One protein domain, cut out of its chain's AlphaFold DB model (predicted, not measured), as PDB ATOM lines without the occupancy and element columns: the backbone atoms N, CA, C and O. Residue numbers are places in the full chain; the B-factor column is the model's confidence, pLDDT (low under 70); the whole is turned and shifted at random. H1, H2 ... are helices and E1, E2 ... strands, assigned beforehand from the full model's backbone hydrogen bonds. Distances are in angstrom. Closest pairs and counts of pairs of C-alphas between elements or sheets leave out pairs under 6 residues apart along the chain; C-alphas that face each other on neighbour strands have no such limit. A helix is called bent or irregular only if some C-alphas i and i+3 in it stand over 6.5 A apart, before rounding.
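What this domain is: This is residues 258 to 314 of the 320 residues of the protein "RING-type domain-containing protein" of Trematosphaeria pertusa (UniProt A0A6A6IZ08). With little regular structure, this is mostly loop, with a small two-strand hairpin, E1 and E2, whose second strand leads directly into the helix H1; the short H2 makes a corner with H1, and long stretches with no named element, residues 258 to 269 and 298 to 314, begin and end the printed part. The 57 printed residues hold E1, E2, H1, H2 in that order, with only 19 in named elements; the class is mixed and the sheet antiparallel. It is compact, radius of gyration of the C-alphas 10.7 A, spanning 27 by 27 by 20 A.

How they stand to each other: E1, residues 270 to 272, and E2, residues 279 to 281, form an antiparallel hairpin at 146 degrees, with N 271 and O 280 2.8 A apart, within hydrogen-bond range. A tight link joins E2 to H1, residues 282 to 290. The closest C-alphas of E1 and H1, those of Met 270 and Ser 282, are 6.0 A apart. H1 and H2, residues 294 to 297, touch only at the corner, the closest C-alphas being those of Val 289 and Arg 296, 4.6 A. E1 and E2 are apart from H2. In H1 every O i to N i+4 pair is within hydrogen-bond range; H2 is too short for one, and its one O i to N i+3 pair is not within range.

Where its parts are: E1 begins at C-alpha 270 (159.557, 82.461, 190.756). H1 measures 12.0 A. H2 is irregular, 7.2 A from C-alpha 294 to C-alpha 297 (148.176, 78.589, 204.111).

The domain as a whole: The printed part has no cut and no long link; residues 308 to 314 are under 70 in pLDDT.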
ATOM      1  N   SER A 258     164.790  89.369 191.847       74.44
ATOM      2  CA  SER A 258     163.941  89.122 193.011       74.44
ATOM      3  C   SER A 258     164.374  87.792 193.635       74.44
ATOM      4  O   SER A 258     163.822  86.750 193.281       74.44
ATOM      5  N   ASP A 259     165.390  87.808 194.493       91.69
ATOM      6  CA  ASP A 259     165.827  86.628 195.226       91.69
ATOM      7  C   ASP A 259     164.673  86.097 196.068       91.69
ATOM      8  O   ASP A 259     163.861  86.845 196.628       91.69
ATOM      9  N   CYS A 260     164.573  84.775 196.159       94.38
ATOM     10  CA  CYS A 260     163.562  84.180 197.011       94.38
ATOM     11  C   CYS A 260     163.859  84.547 198.476       94.38
ATOM     12  O   CYS A 260     164.922  84.188 198.975       94.38
ATOM     13  N   PRO A 261     162.930  85.159 199.230       93.44
ATOM     14  CA  PRO A 261     163.198  85.608 200.600       93.44
ATOM     15  C   PRO A 261     163.418  84.455 201.597       93.44
ATOM     16  O   PRO A 261     163.825  84.694 202.729       93.44
ATOM     17  N   ILE A 262     163.139  83.208 201.196       94.88
ATOM     18  CA  ILE A 262     163.345  82.009 202.021       94.88
ATOM     19  C   ILE A 262     164.763  81.457 201.843       94.88
ATOM     20  O   ILE A 262     165.439  81.206 202.835       94.88
ATOM     21  N   CYS A 263     165.210  81.252 200.598       96.00
ATOM     22  CA  CYS A 263     166.519  80.650 200.315       96.00
ATOM     23  C   CYS A 263     167.605  81.665 199.939       96.00
ATOM     24  O   CYS A 263     168.766  81.290 199.912       96.00
ATOM     25  N   GLN A 264     167.239  82.925 199.680       93.69
ATOM     26  CA  GLN A 264     168.129  84.004 199.224       93.69
ATOM     27  C   GLN A 264     168.893  83.645 197.940       93.69
ATOM     28  O   GLN A 264     170.016  84.079 197.727       93.69
ATOM     29  N   GLU A 265     168.272  82.823 197.090       92.94
ATOM     30  CA  GLU A 265     168.825  82.417 195.801       92.94
ATOM     31  C   GLU A 265     167.895  82.884 194.677       92.94
ATOM     32  O   GLU A 265     166.662  82.788 194.787       92.94
ATOM     33  N   ASN A 266     168.495  83.329 193.572       87.44
ATOM     34  CA  ASN A 266     167.797  83.657 192.337       87.44
ATOM     35  C   ASN A 266     167.458  82.372 191.567       87.44
ATOM     36  O   ASN A 266     168.204  81.931 190.690       87.44
ATOM     37  N   LYS A 267     166.341  81.732 191.922       86.62
ATOM     38  CA  LYS A 267     165.852  80.529 191.234       86.62
ATOM     39  C   LYS A 267     164.662  80.854 190.338       86.62
ATOM     40  O   LYS A 267     163.627  81.308 190.816       86.62
ATOM     41  N   SER A 268     164.756  80.509 189.056       84.56
ATOM     42  CA  SER A 268     163.597  80.431 188.161       84.56
ATOM     43  C   SER A 268     163.011  79.009 188.162       84.56
ATOM     44  O   SER A 268     163.790  78.063 188.039       84.56
ATOM     45  N   PRO A 269     161.681  78.814 188.223       88.75
ATOM     46  CA  PRO A 269     160.635  79.836 188.174       88.75
ATOM     47  C   PRO A 269     160.271  80.417 189.554       88.75
ATOM     48  O   PRO A 269     160.045  79.687 190.523       88.75
ATOM     49  N   MET A 270     160.121  81.744 189.608       91.38
ATOM     50  CA  MET A 270     159.557  82.461 190.756       91.38
ATOM     51  C   MET A 270     158.031  82.508 190.645       91.38
ATOM     52  O   MET A 270     157.484  82.865 189.602       91.38
ATOM     53  N   ARG A 271     157.328  82.184 191.730       91.44
ATOM     54  CA  ARG A 271     155.867  82.261 191.840       91.44
ATOM     55  C   ARG A 271     155.469  83.441 192.711       91.44
ATOM     56  O   ARG A 271     155.946  83.567 193.838       91.44
ATOM     57  N   GLN A 272     154.586  84.289 192.194       92.62
ATOM     58  CA  GLN A 272     154.025  85.420 192.923       92.62
ATOM     59  C   GLN A 272     152.700  85.029 193.577       92.62
ATOM     60  O   GLN A 272     151.833  84.445 192.929       92.62
ATOM     61  N   LEU A 273     152.535  85.355 194.857       91.88
ATOM     62  CA  LEU A 273     151.257  85.208 195.547       91.88
ATOM     63  C   LEU A 273     150.297  86.317 195.108       91.88
ATOM     64  O   LEU A 273     150.657  87.490 195.156       91.88
ATOM     65  N   TYR A 274     149.075  85.952 194.718       89.19
ATOM     66  CA  TYR A 274     148.094  86.900 194.180       89.19
ATOM     67  C   TYR A 274     147.657  87.952 195.209       89.19
ATOM     68  O   TYR A 274     147.548  89.129 194.884       89.19
ATOM     69  N   ASP A 275     147.461  87.536 196.464       90.44
ATOM     70  CA  ASP A 275     146.908  88.409 197.504       90.44
ATOM     71  C   ASP A 275     147.907  89.461 198.009       90.44
ATOM     72  O   ASP A 275     147.532  90.605 198.250       90.44
ATOM     73  N   CYS A 276     149.177  89.085 198.188       94.06
ATOM     74  CA  CYS A 276     150.185  89.954 198.802       94.06
ATOM     75  C   CYS A 276     151.318  90.382 197.867       94.06
ATOM     76  O   CYS A 276     152.151  91.199 198.249       94.06
ATOM     77  N   GLY A 277     151.394  89.824 196.658       93.00
ATOM     78  CA  GLY A 277     152.419  90.170 195.678       93.00
ATOM     79  C   GLY A 277     153.830  89.665 196.000       93.00
ATOM     80  O   GLY A 277     154.730  89.879 195.187       93.00
ATOM     81  N   HIS A 278     154.050  88.976 197.126       94.56
ATOM     82  CA  HIS A 278     155.354  88.398 197.462       94.56
ATOM     83  C   HIS A 278     155.717  87.252 196.508       94.56
ATOM     84  O   HIS A 278     154.871  86.417 196.175       94.56
ATOM     85  N   LYS A 279     156.982  87.211 196.075       94.12
ATOM     86  CA  LYS A 279     157.517  86.216 195.136       94.12
ATOM     87  C   LYS A 279     158.410  85.211 195.858       94.12
ATOM     88  O   LYS A 279     159.225  85.599 196.688       94.12
ATOM     89  N   TYR A 280     158.281  83.935 195.509       95.06
ATOM     90  CA  TYR A 280     159.059  82.836 196.085       95.06
ATOM     91  C   TYR A 280     159.514  81.862 195.006       95.06
ATOM     92  O   TYR A 280     158.825  81.684 194.003       95.06
ATOM     93  N   CYS A 281     160.617  81.162 195.257       95.19
ATOM     94  CA  CYS A 281     161.006  80.022 194.438       95.19
ATOM     95  C   CYS A 281     159.929  78.920 194.513       95.19
ATOM     96  O   CYS A 281     159.327  78.721 195.575       95.19
ATOM     97  N   SER A 282     159.670  78.210 193.410       92.94
ATOM     98  CA  SER A 282     158.654  77.141 193.357       92.94
ATOM     99  C   SER A 282     158.858  76.074 194.440       92.94
ATOM    100  O   SER A 282     157.907  75.741 195.145       92.94
ATOM    101  N   GLU A 283     160.098  75.616 194.626       94.75
ATOM    102  CA  GLU A 283     160.485  74.619 195.636       94.75
ATOM    103  C   GLU A 283     160.177  75.106 197.061       94.75
ATOM    104  O   GLU A 283     159.595  74.389 197.874       94.75
ATOM    105  N   CYS A 284     160.522  76.360 197.349       95.62
ATOM    106  CA  CYS A 284     160.369  76.999 198.650       95.62
ATOM    107  C   CYS A 284     158.887  77.164 199.002       95.62
ATOM    108  O   CYS A 284     158.459  76.861 200.117       95.62
ATOM    109  N   LEU A 285     158.093  77.624 198.031       94.00
ATOM    110  CA  LEU A 285     156.656  77.798 198.200       94.00
ATOM    111  C   LEU A 285     155.950  76.448 198.370       94.00
ATOM    112  O   LEU A 285     155.084  76.316 199.232       94.00
ATOM    113  N   GLN A 286     156.334  75.436 197.590       92.94
ATOM    114  CA  GLN A 286     155.774  74.090 197.700       92.94
ATOM    115  C   GLN A 286     156.117  73.450 199.047       92.94
ATOM    116  O   GLN A 286     155.226  72.923 199.710       92.94
ATOM    117  N   SER A 287     157.372  73.546 199.492       94.75
ATOM    118  CA  SER A 287     157.793  73.075 200.816       94.75
ATOM    119  C   SER A 287     156.999  73.757 201.940       94.75
ATOM    120  O   SER A 287     156.513  73.090 202.851       94.75
ATOM    121  N   HIS A 288     156.766  75.069 201.831       94.12
ATOM    122  CA  HIS A 288     155.952  75.812 202.797       94.12
ATOM    123  C   HIS A 288     154.492  75.333 202.843       94.12
ATOM    124  O   HIS A 288     153.968  75.057 203.922       94.12
ATOM    125  N   VAL A 289     153.839  75.183 201.687       92.19
ATOM    126  CA  VAL A 289     152.418  74.784 201.603       92.19
ATOM    127  C   VAL A 289     152.197  73.317 201.994       92.19
ATOM    128  O   VAL A 289     151.148  72.974 202.542       92.19
ATOM    129  N   THR A 290     153.180  72.453 201.735       91.81
ATOM    130  CA  THR A 290     153.141  71.028 202.106       91.81
ATOM    131  C   THR A 290     153.510  70.770 203.566       91.81
ATOM    132  O   THR A 290     153.238  69.680 204.065       91.81
ATOM    133  N   SER A 291     154.083  71.751 204.271       92.50
ATOM    134  CA  SER A 291     154.439  71.595 205.681       92.50
ATOM    135  C   SER A 291     153.208  71.357 206.568       92.50
ATOM    136  O   SER A 291     152.149  71.975 206.407       92.50
ATOM    137  N   ASP A 292     153.344  70.455 207.543       79.62
ATOM    138  CA  ASP A 292     152.306  70.178 208.537       79.62
ATOM    139  C   ASP A 292     152.306  71.275 209.608       79.62
ATOM    140  O   ASP A 292     152.897  71.155 210.681       79.62
ATOM    141  N   GLY A 293     151.645  72.389 209.296       89.00
ATOM    142  CA  GLY A 293     151.494  73.510 210.214       89.00
ATOM    143  C   GLY A 293     150.254  74.347 209.927       89.00
ATOM    144  O   GLY A 293     149.803  74.469 208.789       89.00
ATOM    145  N   GLU A 294     149.719  74.990 210.966       86.88
ATOM    146  CA  GLU A 294     148.607  75.951 210.848       86.88
ATOM    147  C   GLU A 294     148.949  77.122 209.899       86.88
ATOM    148  O   GLU A 294     148.072  77.726 209.282       86.88
ATOM    149  N   TRP A 295     150.243  77.401 209.723       88.69
ATOM    150  CA  TRP A 295     150.779  78.500 208.916       88.69
ATOM    151  C   TRP A 295     151.007  78.154 207.440       88.69
ATOM    152  O   TRP A 295     151.371  79.039 206.670       88.69
ATOM    153  N   ARG A 296     150.749  76.908 207.017       88.56
ATOM    154  CA  ARG A 296     150.999  76.453 205.635       88.56
ATOM    155  C   ARG A 296     150.187  77.201 204.572       88.56
ATOM    156  O   ARG A 296     150.576  77.274 203.415       88.56
ATOM    157  N   LEU A 297     149.055  77.787 204.972       90.94
ATOM    158  CA  LEU A 297     148.176  78.589 204.111       90.94
ATOM    159  C   LEU A 297     148.370  80.095 204.313       90.94
ATOM    160  O   LEU A 297     147.481  80.875 203.977       90.94
ATOM    161  N   ARG A 298     149.481  80.520 204.920       95.12
ATOM    162  CA  ARG A 298     149.789  81.933 205.151       95.12
ATOM    163  C   ARG A 298     151.126  82.293 204.537       95.12
ATOM    164  O   ARG A 298     152.073  81.521 204.624       95.12
ATOM    165  N   CYS A 299     151.203  83.469 203.932       95.62
ATOM    166  CA  CYS A 299     152.430  83.981 203.354       95.62
ATOM    167  C   CYS A 299     153.496  84.158 204.458       95.62
ATOM    168  O   CYS A 299     153.199  84.743 205.504       95.62
ATOM    169  N   PRO A 300     154.735  83.677 204.255       94.50
ATOM    170  CA  PRO A 300     155.809  83.810 205.241       94.50
ATOM    171  C   PRO A 300     156.173  85.254 205.618       94.50
ATOM    172  O   PRO A 300     156.640  85.481 206.731       94.50
ATOM    173  N   MET A 301     155.970  86.218 204.712       94.69
ATOM    174  CA  MET A 301     156.409  87.608 204.902       94.69
ATOM    175  C   MET A 301     155.382  88.452 205.660       94.69
ATOM    176  O   MET A 301     155.728  89.122 206.629       94.69
ATOM    177  N   ASP A 302     154.113  88.401 205.256       95.38
ATOM    178  CA  ASP A 302     153.058  89.267 205.798       95.38
ATOM    179  C   ASP A 302     151.950  88.507 206.548       95.38
ATOM    180  O   ASP A 302     151.075  89.121 207.158       95.38
ATOM    181  N   ARG A 303     152.000  87.166 206.548       94.69
ATOM    182  CA  ARG A 303     151.024  86.261 207.184       94.69
ATOM    183  C   ARG A 303     149.606  86.350 206.610       94.69
ATOM    184  O   ARG A 303     148.672  85.795 207.217       94.69
ATOM    185  N   SER A 304     149.448  86.985 205.450       94.44
ATOM    186  CA  SER A 304     148.206  87.009 204.677       94.44
ATOM    187  C   SER A 304     147.839  85.597 204.227       94.44
ATOM    188  O   SER A 304     148.719  84.758 204.030       94.44
ATOM    189  N   LEU A 305     146.543  85.298 204.108       93.12
ATOM    190  CA  LEU A 305     146.091  83.995 203.617       93.12
ATOM    191  C   LEU A 305     146.583  83.805 202.173       93.12
ATOM    192  O   LEU A 305     146.506  84.732 201.380       93.12
ATOM    193  N   ILE A 306     147.090  82.622 201.842       90.25
ATOM    194  CA  ILE A 306     147.508  82.282 200.483       90.25
ATOM    195  C   ILE A 306     146.276  81.801 199.716       90.25
ATOM    196  O   ILE A 306     145.833  80.666 199.913       90.25
ATOM    197  N   GLN A 307     145.744  82.618 198.807       83.44
ATOM    198  CA  GLN A 307     144.943  82.092 197.702       83.44
ATOM    199  C   GLN A 307     145.882  81.573 196.617       83.44
ATOM    200  O   GLN A 307     146.413  82.318 195.793       83.44
ATOM    201  N   TYR A 308     146.121  80.264 196.649       67.50
ATOM    202  CA  TYR A 308     146.822  79.587 195.572       67.50
ATOM    203  C   TYR A 308     145.844  79.389 194.415       67.50
ATOM    204  O   TYR A 308     144.957  78.539 194.485       67.50
ATOM    205  N   ILE A 309     145.998  80.185 193.359       61.56
ATOM    206  CA  ILE A 309     145.396  79.872 192.066       61.56
ATOM    207  C   ILE A 309     146.376  78.905 191.397       61.56
ATOM    208  O   ILE A 309     147.489  79.332 191.079       61.56
ATOM    209  N   PRO A 310     146.044  77.609 191.235       58.19
ATOM    210  CA  PRO A 310     146.852  76.738 190.397       58.19
ATOM    211  C   PRO A 310     146.941  77.399 189.023       58.19
ATOM    212  O   PRO A 310     145.919  77.635 188.381       58.19
ATOM    213  N   GLY A 311     148.153  77.797 188.631       57.06
ATOM    214  CA  GLY A 311     148.374  78.378 187.314       57.06
ATOM    215  C   GLY A 311     147.874  77.400 186.246       57.06
ATOM    216  O   GLY A 311     148.033  76.193 186.437       57.06
ATOM    217  N   PRO A 312     147.279  77.885 185.142       51.16
ATOM    218  CA  PRO A 312     146.724  77.038 184.079       51.16
ATOM    219  C   PRO A 312     147.782  76.234 183.303       51.16
ATOM    220  O   PRO A 312     147.452  75.523 182.364       51.16
ATOM    221  N   GLU A 313     149.051  76.325 183.689       52.84
ATOM    222  CA  GLU A 313     150.159  75.620 183.070       52.84
ATOM    223  C   GLU A 313     150.899  74.859 184.168       52.84
ATOM    224  O   GLU A 313     151.562  75.469 185.004       52.84
ATOM    225  N   TYR A 314     150.679  73.546 184.222       49.66
ATOM    226  CA  TYR A 314     151.607  72.463 184.586       49.66
ATOM    227  C   TYR A 314     150.781  71.246 185.039       49.66
ATOM    228  O   TYR A 314     150.801  70.852 186.203       49.66
TER     229      TYR A 314